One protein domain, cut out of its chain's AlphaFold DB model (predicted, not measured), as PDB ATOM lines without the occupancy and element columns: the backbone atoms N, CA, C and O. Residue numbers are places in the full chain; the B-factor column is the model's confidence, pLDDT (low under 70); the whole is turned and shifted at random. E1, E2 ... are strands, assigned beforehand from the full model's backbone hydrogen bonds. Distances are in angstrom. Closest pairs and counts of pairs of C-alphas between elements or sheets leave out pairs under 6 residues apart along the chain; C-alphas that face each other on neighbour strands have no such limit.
ATOM      1  N   ARG A  69     111.314 130.787 103.552       90.12
ATOM      2  CA  ARG A  69     111.256 130.240 102.203       90.12
ATOM      3  C   ARG A  69     111.310 128.720 102.288       90.12
ATOM      4  O   ARG A  69     112.290 128.141 102.744       90.12
ATOM      5  N   THR A  70     110.264 128.054 101.814       92.12
ATOM      6  CA  THR A  70     110.240 126.589 101.696       92.12
ATOM      7  C   THR A  70     110.624 126.150 100.293       92.12
ATOM      8  O   THR A  70     110.143 126.711  99.306       92.12
ATOM      9  N   MET A  71     111.440 125.107 100.198       93.19
ATOM     10  CA  MET A  71     111.946 124.589  98.935       93.19
ATOM     11  C   MET A  71     111.914 123.063  98.917       93.19
ATOM     12  O   MET A  71     112.194 122.417  99.925       93.19
ATOM     13  N   GLU A  72     111.578 122.492  97.762       93.38
ATOM     14  CA  GLU A  72     111.487 121.046  97.581       93.38
ATOM     15  C   GLU A  72     112.762 120.487  96.937       93.38
ATOM     16  O   GLU A  72     113.269 120.999  95.932       93.38
ATOM     17  N   PHE A  73     113.257 119.398  97.513       94.31
ATOM     18  CA  PHE A  73     114.409 118.642  97.052       94.31
ATOM     19  C   PHE A  73     113.986 117.214  96.752       94.31
ATOM     20  O   PHE A  73     113.279 116.582  97.531       94.31
ATOM     21  N   LYS A  74     114.459 116.672  95.638       92.75
ATOM     22  CA  LYS A  74     114.236 115.282  95.266       92.75
ATOM     23  C   LYS A  74     115.406 114.426  95.733       92.75
ATOM     24  O   LYS A  74     116.554 114.732  95.410       92.75
ATOM     25  N   MET A  75     115.115 113.334  96.434       92.38
ATOM     26  CA  MET A  75     116.103 112.329  96.829       92.38
ATOM     27  C   MET A  75     115.918 111.030  96.040       92.38
ATOM     28  O   MET A  75     114.802 110.643  95.676       92.38
ATOM     29  N   GLU A  76     117.029 110.354  95.752       85.06
ATOM     30  CA  GLU A  76     117.010 109.091  95.003       85.06
ATOM     31  C   GLU A  76     116.698 107.881  95.892       85.06
ATOM     32  O   GLU A  76     116.124 106.901  95.419       85.06
ATOM     33  N   ARG A  77     117.064 107.934  97.180       86.12
ATOM     34  CA  ARG A  77     116.956 106.811  98.123       86.12
ATOM     35  C   ARG A  77     116.130 107.202  99.363       86.12
ATOM     36  O   ARG A  77     116.312 108.309  99.864       86.12
ATOM     37  N   PRO A  78     115.267 106.309  99.890       83.44
ATOM     38  CA  PRO A  78     114.561 106.539 101.151       83.44
ATOM     39  C   PRO A  78     115.499 106.574 102.357       83.44
ATOM     40  O   PRO A  78     116.511 105.872 102.385       83.44
ATOM     41  N   GLY A  79     115.091 107.298 103.402       82.56
ATOM     42  CA  GLY A  79     115.679 107.181 104.740       82.56
ATOM     43  C   GLY A  79     117.046 107.842 104.923       82.56
ATOM     44  O   GLY A  79     117.746 107.505 105.873       82.56
ATOM     45  N   LEU A  80     117.440 108.755 104.027       85.06
ATOM     46  CA  LEU A  80     118.669 109.547 104.185       85.06
ATOM     47  C   LEU A  80     118.445 110.747 105.105       85.06
ATOM     48  O   LEU A  80     119.306 111.062 105.918       85.06
ATOM     49  N   LEU A  81     117.286 111.394 104.974       88.88
ATOM     50  CA  LEU A  81     116.898 112.573 105.737       88.88
ATOM     51  C   LEU A  81     115.610 112.299 106.511       88.88
ATOM     52  O   LEU A  81     114.763 111.510 106.082       88.88
ATOM     53  N   LYS A  82     115.481 112.970 107.654       90.00
ATOM     54  CA  LYS A  82     114.314 112.921 108.541       90.00
ATOM     55  C   LYS A  82     113.795 114.332 108.799       90.00
ATOM     56  O   LYS A  82     114.511 115.308 108.603       90.00
ATOM     57  N   GLU A  83     112.554 114.439 109.249       91.56
ATOM     58  CA  GLU A  83     111.989 115.720 109.678       91.56
ATOM     59  C   GLU A  83     112.762 116.269 110.887       91.56
ATOM     60  O   GLU A  83     113.132 115.520 111.795       91.56
ATOM     61  N   GLY A  84     113.037 117.573 110.877       91.06
ATOM     62  CA  GLY A  84     113.842 118.266 111.883       91.06
ATOM     63  C   GLY A  84     115.356 118.123 111.714       91.06
ATOM     64  O   GLY A  84     116.096 118.591 112.577       91.06
ATOM     65  N   ASP A  85     115.834 117.478 110.647       91.75
ATOM     66  CA  ASP A  85     117.266 117.406 110.362       91.75
ATOM     67  C   ASP A  85     117.781 118.750 109.836       91.75
ATOM     68  O   ASP A  85     117.134 119.389 109.001       91.75
ATOM     69  N   HIS A  86     118.946 119.169 110.321       92.69
ATOM     70  CA  HIS A  86     119.594 120.389 109.861       92.69
ATOM     71  C   HIS A  86     120.514 120.064 108.687       92.69
ATOM     72  O   HIS A  86     121.374 119.186 108.793       92.69
ATOM     73  N   VAL A  87     120.327 120.760 107.568       93.06
ATOM     74  CA  VAL A  87     121.012 120.460 106.310       93.06
ATOM     75  C   VAL A  87     121.676 121.697 105.726       93.06
ATOM     76  O   VAL A  87     121.166 122.815 105.813       93.06
ATOM     77  N   THR A  88     122.802 121.474 105.057       94.00
ATOM     78  CA  THR A  88     123.501 122.507 104.291       94.00
ATOM     79  C   THR A  88     123.308 122.254 102.802       94.00
ATOM     80  O   THR A  88     123.386 121.116 102.331       94.00
ATOM     81  N   VAL A  89     123.077 123.322 102.043       94.38
ATOM     82  CA  VAL A  89     122.950 123.280 100.589       94.38
ATOM     83  C   VAL A  89     124.152 123.913  99.903       94.38
ATOM     84  O   VAL A  89     124.638 124.984 100.265       94.38
ATOM     85  N   THR A  90     124.607 123.250  98.849       93.62
ATOM     86  CA  THR A  90     125.602 123.776  97.919       93.62
ATOM     87  C   THR A  90     124.901 124.303  96.674       93.62
ATOM     88  O   THR A  90     124.012 123.650  96.126       93.62
ATOM     89  N   GLU A  91     125.303 125.493  96.225       93.44
ATOM     90  CA  GLU A  91     124.795 126.113  95.000       93.44
ATOM     91  C   GLU A  91     125.547 125.585  93.768       93.44
ATOM     92  O   GLU A  91     126.779 125.565  93.722       93.44
ATOM     93  N   GLY A  92     124.796 125.181  92.751       91.81
ATOM     94  CA  GLY A  92     125.292 124.816  91.434       91.81
ATOM     95  C   GLY A  92     124.856 125.838  90.390       91.81
ATOM     96  O   GLY A  92     123.696 126.247  90.341       91.81
ATOM     97  N   VAL A  93     125.794 126.271  89.547       90.38
ATOM     98  CA  VAL A  93     125.571 127.356  88.580       90.38
ATOM     99  C   VAL A  93     125.360 126.788  87.181       90.38
ATOM    100  O   VAL A  93     126.239 126.118  86.641       90.38
ATOM    101  N   LEU A  94     124.216 127.099  86.570       90.62
ATOM    102  CA  LEU A  94     124.003 126.983  85.126       90.62
ATOM    103  C   LEU A  94     124.042 128.383  84.497       90.62
ATOM    104  O   LEU A  94     123.812 129.379  85.183       90.62
ATOM    105  N   PRO A  95     124.254 128.492  83.173       89.31
ATOM    106  CA  PRO A  95     124.273 129.781  82.475       89.31
ATOM    107  C   PRO A  95     122.998 130.623  82.646       89.31
ATOM    108  O   PRO A  95     123.026 131.828  82.418       89.31
ATOM    109  N   SER A  96     121.871 129.999  83.000       87.81
ATOM    110  CA  SER A  96     120.567 130.671  83.099       87.81
ATOM    111  C   SER A  96     119.817 130.418  84.408       87.81
ATOM    112  O   SER A  96     118.877 131.151  84.691       87.81
ATOM    113  N   ASN A  97     120.220 129.421  85.202       92.56
ATOM    114  CA  ASN A  97     119.519 129.001  86.418       92.56
ATOM    115  C   ASN A  97     120.516 128.571  87.502       92.56
ATOM    116  O   ASN A  97     121.671 128.261  87.209       92.56
ATOM    117  N   TYR A  98     120.038 128.486  88.735       93.19
ATOM    118  CA  TYR A  98     120.717 127.815  89.837       93.19
ATOM    119  C   TYR A  98     119.998 126.518  90.187       93.19
ATOM    120  O   TYR A  98     118.774 126.425  90.079       93.19
ATOM    121  N   TYR A  99     120.758 125.526  90.626       93.75
ATOM    122  CA  TYR A  99     120.226 124.377  91.347       93.75
ATOM    123  C   TYR A  99     120.938 124.275  92.685       93.75
ATOM    124  O   TYR A  99     122.032 124.812  92.867       93.75
ATOM    125  N   TYR A 100     120.314 123.579  93.617       94.69
ATOM    126  CA  TYR A 100     120.817 123.412  94.963       94.69
ATOM    127  C   TYR A 100     120.860 121.934  95.291       94.69
ATOM    128  O   TYR A 100     119.963 121.171  94.934       94.69
ATOM    129  N   THR A 101     121.913 121.536  95.984       93.94
ATOM    130  CA  THR A 101     122.121 120.149  96.378       93.94
ATOM    131  C   THR A 101     122.391 120.108  97.868       93.94
ATOM    132  O   THR A 101     123.250 120.844  98.348       93.94
ATOM    133  N   ILE A 102     121.677 119.252  98.596       94.12
ATOM    134  CA  ILE A 102     121.946 118.997 100.013       94.12
ATOM    135  C   ILE A 102     123.250 118.207 100.116       94.12
ATOM    136  O   ILE A 102     123.350 117.134  99.522       94.12
ATOM    137  N   ASP A 103     124.239 118.715 100.846       89.31
ATOM    138  CA  ASP A 103     125.518 118.032 101.071       89.31
ATOM    139  C   ASP A 103     125.344 116.798 101.985       89.31
ATOM    140  O   ASP A 103     124.561 116.870 102.935       89.31
ATOM    141  N   PRO A 104     126.019 115.653 101.737       88.19
ATOM    142  CA  PRO A 104     126.926 115.311 100.633       88.19
ATOM    143  C   PRO A 104     126.202 114.683  99.424       88.19
ATOM    144  O   PRO A 104     126.393 113.515  99.090       88.19
ATOM    145  N   SER A 105     125.378 115.467  98.727       85.94
ATOM    146  CA  SER A 105     124.552 115.045  97.579       85.94
ATOM    147  C   SER A 105     123.430 114.057  97.915       85.94
ATOM    148  O   SER A 105     123.171 113.116  97.168       85.94
ATOM    149  N   LEU A 106     122.731 114.289  99.030       90.25
ATOM    150  CA  LEU A 106     121.602 113.453  99.466       90.25
ATOM    151  C   LEU A 106     120.331 113.719  98.646       90.25
ATOM    152  O   LEU A 106     119.568 112.799  98.346       90.25
ATOM    153  N   ALA A 107     120.105 114.984  98.292       92.75
ATOM    154  CA  ALA A 107     118.945 115.422  97.529       92.75
ATOM    155  C   ALA A 107     119.290 116.633  96.658       92.75
ATOM    156  O   ALA A 107     120.176 117.421  96.994       92.75
ATOM    157  N   MET A 108     118.567 116.794  95.553       93.81
ATOM    158  CA  MET A 108     118.772 117.865  94.582       93.81
ATOM    159  C   MET A 108     117.469 118.620  94.345       93.81
ATOM    160  O   MET A 108     116.408 118.018  94.184       93.81
ATOM    161  N   SER A 109     117.540 119.943  94.319       93.81
ATOM    162  CA  SER A 109     116.392 120.792  94.047       93.81
ATOM    163  C   SER A 109     116.038 120.841  92.563       93.81
ATOM    164  O   SER A 109     116.802 120.425  91.689       93.81
ATOM    165  N   GLY A 110     114.899 121.465  92.266       91.81
ATOM    166  CA  GLY A 110     114.615 121.972  90.926       91.81
ATOM    167  C   GLY A 110     115.585 123.076  90.476       91.81
ATOM    168  O   GLY A 110     116.505 123.470  91.196       91.81
ATOM    169  N   ASN A 111     115.349 123.593  89.270       92.69
ATOM    170  CA  ASN A 111     116.081 124.735  88.725       92.69
ATOM    171  C   ASN A 111     115.351 126.035  89.074       92.69
ATOM    172  O   ASN A 111     114.153 126.144  88.813       92.69
ATOM    173  N   TYR A 112     116.082 127.023  89.583       91.75
ATOM    174  CA  TYR A 112     115.553 128.323  89.988       91.75
ATOM    175  C   TYR A 112     116.176 129.448  89.158       91.75
ATOM    176  O   TYR A 112     117.381 129.416  88.884       91.75
ATOM    177  N   PRO A 113     115.388 130.455  88.744       91.00
ATOM    178  CA  PRO A 113     115.913 131.606  88.025       91.00
ATOM    179  C   PRO A 113     116.769 132.486  88.945       91.00
ATOM    180  O   PRO A 113     116.614 132.486  90.162       91.00
ATOM    181  N   PHE A 114     117.624 133.328  88.358       88.00
ATOM    182  CA  PHE A 114     118.555 134.195  89.102       88.00
ATOM    183  C   PHE A 114     117.882 135.110  90.145       88.00
ATOM    184  O   PHE A 114     118.491 135.462  91.149       88.00
ATOM    185  N   ARG A 115     116.620 135.502  89.921       87.69
ATOM    186  CA  ARG A 115     115.857 136.364  90.843       87.69
ATOM    187  C   ARG A 115     115.440 135.655  92.129       87.69
ATOM    188  O   ARG A 115     115.156 136.320  93.112       87.69
ATOM    189  N   GLU A 116     115.381 134.331  92.095       87.69
ATOM    190  CA  GLU A 116     114.948 133.472  93.197       87.69
ATOM    191  C   GLU A 116     116.131 132.748  93.836       87.69
ATOM    192  O   GLU A 116     115.994 131.656  94.384       87.69
ATOM    193  N   LYS A 117     117.316 133.347  93.717       90.12
ATOM    194  CA  LYS A 117     118.518 132.816  94.330       90.12
ATOM    195  C   LYS A 117     118.355 132.840  95.853       90.12
ATOM    196  O   LYS A 117     118.141 133.910  96.414       90.12
ATOM    197  N   LEU A 118     118.537 131.688  96.498       90.06
ATOM    198  CA  LEU A 118     118.632 131.611  97.953       90.06
ATOM    199  C   LEU A 118     119.804 132.439  98.481       90.06
ATOM    200  O   LEU A 118     120.921 132.380  97.948       90.06
ATOM    201  N   LEU A 119     119.528 133.170  99.556       89.25
ATOM    202  CA  LEU A 119     120.520 133.913 100.328       89.25
ATOM    203  C   LEU A 119     121.179 133.012 101.380       89.25
ATOM    204  O   LEU A 119     122.398 133.065 101.560       89.25
ATOM    205  N   SER A 120     120.382 132.148 102.008       90.69
ATOM    206  CA  SER A 120     120.809 131.220 103.054       90.69
ATOM    207  C   SER A 120     121.237 129.872 102.471       90.69
ATOM    208  O   SER A 120     120.615 129.339 101.552       90.69
ATOM    209  N   LYS A 121     122.333 129.316 103.002       91.31
ATOM    210  CA  LYS A 121     122.881 128.000 102.611       91.31
ATOM    211  C   LYS A 121     122.552 126.893 103.609       91.31
ATOM    212  O   LYS A 121     122.945 125.751 103.403       91.31
ATOM    213  N   GLU A 122     121.853 127.220 104.682       92.19
ATOM    214  CA  GLU A 122     121.510 126.313 105.771       92.19
ATOM    215  C   GLU A 122     120.001 126.364 105.980       92.19
ATOM    216  O   GLU A 122     119.396 127.433 105.868       92.19
ATOM    217  N   GLY A 123     119.395 125.213 106.248       93.06
ATOM    218  CA  GLY A 123     117.958 125.106 106.449       93.06
ATOM    219  C   GLY A 123     117.584 123.851 107.222       93.06
ATOM    220  O   GLY A 123     118.387 122.929 107.382       93.06
ATOM    221  N   ASP A 124     116.342 123.814 107.690       93.44
ATOM    222  CA  ASP A 124     115.811 122.681 108.444       93.44
ATOM    223  C   ASP A 124     114.792 121.916 107.607       93.44
ATOM    224  O   ASP A 124     113.903 122.504 106.980       93.44
ATOM    225  N   VAL A 125     114.870 120.588 107.638       93.62
ATOM    226  CA  VAL A 125     113.877 119.730 106.990       93.62
ATOM    227  C   VAL A 125     112.552 119.831 107.740       93.62
ATOM    228  O   VAL A 125     112.462 119.478 108.915       93.62
ATOM    229  N   THR A 126     111.494 120.265 107.060       93.25
ATOM    230  CA  THR A 126     110.155 120.380 107.656       93.25
ATOM    231  C   THR A 126     109.292 119.154 107.408       93.25
ATOM    232  O   THR A 126     108.498 118.801 108.270       93.25
ATOM    233  N   ALA A 127     109.414 118.533 106.234       91.31
ATOM    234  CA  ALA A 127     108.582 117.399 105.842       91.31
ATOM    235  C   ALA A 127     109.297 116.497 104.832       91.31
ATOM    236  O   ALA A 127     110.037 116.986 103.972       91.31
ATOM    237  N   VAL A 128     109.023 115.193 104.891       91.56
ATOM    238  CA  VAL A 128     109.488 114.214 103.894       91.56
ATOM    239  C   VAL A 128     108.282 113.495 103.291       91.56
ATOM    240  O   VAL A 128     107.540 112.808 103.986       91.56
ATOM    241  N   ILE A 129     108.081 113.656 101.983       91.25
ATOM    242  CA  ILE A 129     106.952 113.115 101.220       91.25
ATOM    243  C   ILE A 129     107.449 111.987 100.311       91.25
ATOM    244  O   ILE A 129     108.346 112.172  99.488       91.25
ATOM    245  N   GLU A 130     106.830 110.816 100.416       90.62
ATOM    246  CA  GLU A 130     107.083 109.671  99.540       90.62
ATOM    247  C   GLU A 130     105.988 109.557  98.471       90.62
ATOM    248  O   GLU A 130     104.800 109.541  98.785       90.62
ATOM    249  N   ASN A 131     106.394 109.462  97.203       88.38
ATOM    250  CA  ASN A 131     105.514 109.232  96.059       88.38
ATOM    251  C   ASN A 131     105.998 108.011  95.258       88.38
ATOM    252  O   ASN A 131     107.168 107.637  95.313       88.38
ATOM    253  N   GLU A 132     105.152 107.461  94.383       86.69
ATOM    254  CA  GLU A 132     105.513 106.323  93.509       86.69
ATOM    255  C   GLU A 132     106.723 106.606  92.590       86.69
ATOM    256  O   GLU A 132     107.390 105.691  92.114       86.69
ATOM    257  N   ARG A 133     107.015 107.887  92.320       84.31
ATOM    258  CA  ARG A 133     108.117 108.336  91.444       84.31
ATOM    259  C   ARG A 133     109.418 108.640  92.193       84.31
ATOM    260  O   ARG A 133     110.398 109.024  91.548       84.31
ATOM    261  N   GLY A 134     109.416 108.537  93.519       87.94
ATOM    262  CA  GLY A 134     110.551 108.851  94.376       87.94
ATOM    263  C   GLY A 134     110.163 109.722  95.560       87.94
ATOM    264  O   GLY A 134     108.989 109.919  95.872       87.94
ATOM    265  N   PHE A 135     111.182 110.264  96.202       91.75
ATOM    266  CA  PHE A 135     111.046 110.893  97.497       91.75
ATOM    267  C   PHE A 135     111.377 112.377  97.427       91.75
ATOM    268  O   PHE A 135     112.336 112.781  96.765       91.75
ATOM    269  N   TYR A 136     110.590 113.171  98.135       93.31
ATOM    270  CA  TYR A 136     110.662 114.619  98.136       93.31
ATOM    271  C   TYR A 136     110.834 115.112  99.567       93.31
ATOM    272  O   TYR A 136     110.180 114.635 100.488       93.31
ATOM    273  N   VAL A 137     111.737 116.058  99.759       93.50
ATOM    274  CA  VAL A 137     112.081 116.639 101.052       93.50
ATOM    275  C   VAL A 137     111.803 118.127 100.964       93.50
ATOM    276  O   VAL A 137     112.292 118.795 100.057       93.50
ATOM    277  N   THR A 138     111.014 118.646 101.894       94.12
ATOM    278  CA  THR A 138     110.782 120.085 102.019       94.12
ATOM    279  C   THR A 138     111.725 120.637 103.075       94.12
ATOM    280  O   THR A 138     111.729 120.159 104.209       94.12
ATOM    281  N   VAL A 139     112.520 121.632 102.695       94.19
ATOM    282  CA  VAL A 139     113.451 122.333 103.584       94.19
ATOM    283  C   VAL A 139     112.998 123.780 103.711       94.19
ATOM    284  O   VAL A 139     112.680 124.422 102.705       94.19
ATOM    285  N   ALA A 140     112.948 124.278 104.942       93.00
ATOM    286  CA  ALA A 140     112.694 125.678 105.240       93.00
ATOM    287  C   ALA A 140     114.016 126.403 105.487       93.00
ATOM    288  O   ALA A 140     114.837 125.958 106.292       93.00
ATOM    289  N   PHE A 141     114.180 127.530 104.804       92.44
ATOM    290  CA  PHE A 141     115.306 128.438 104.946       92.44
ATOM    291  C   PHE A 141     114.835 129.703 105.657       92.44
ATOM    292  O   PHE A 141     113.753 130.221 105.368       92.44
ATOM    293  N   ASP A 142     115.652 130.151 106.600       87.50
ATOM    294  CA  ASP A 142     115.487 131.412 107.316       87.50
ATOM    295  C   ASP A 142     116.182 132.492 106.468       87.50
ATOM    296  O   ASP A 142     117.408 132.452 106.305       87.50
ATOM    297  N   GLU A 143     115.412 133.364 105.807       77.12
ATOM    298  CA  GLU A 143     115.918 134.447 104.941       77.12
ATOM    299  C   GLU A 143     115.074 135.729 105.011       77.12
ATOM    300  O   GLU A 143     113.872 135.654 105.358       77.12
TER     301      GLU A 143
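Overview. This is residues 69 to 143 of the 143 residues of an uncharacterized protein of Clostridium sp. KLE 1755 (UniProt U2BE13). Six antiparallel strands ring a small closed barrel: round it run E1, E4, E3, E2, E5, E6 and back to E1. The 75 printed residues hold strands E1 to E6 in chain order and no named helix, class all strand; compact, radius of gyration of the C-alphas 11.7 A, spans 32 by 25 by 19 A.

Arrangement. E1, residues 69 to 75, is the antiparallel neighbour of E4, residues 107 to 109, with N 74 and O 108 within hydrogen-bond range at 2.8 A, and of E6, residues 134 to 141, with N 73 and O 137 within hydrogen-bond range at 2.8 A. E2, residues 86 to 93, E3, residues 97 to 102, and E4 form a meander, successive antiparallel hairpins, with N 92 and O 99 2.8 A apart. E1 E2 E3 E4 and E2 E3 E4 E5 are Greek keys, four strands in a row of which three are a meander and the first is the antiparallel neighbour of the fourth. E5, residues 122 to 131, bends by 61 degrees at residue 126; N 87 and O 123 are 2.9 A apart.

Along the chain. E1 begins at C-alpha 69 (111.256, 130.240, 102.203); E6 ends at C-alpha 141 (115.306, 128.438, 104.946). E5 measures 25.3 A.

Size, cuts and confidence. The printed part has no cut; link E4 to E5 is long; no printed residue is under 70 in pLDDT.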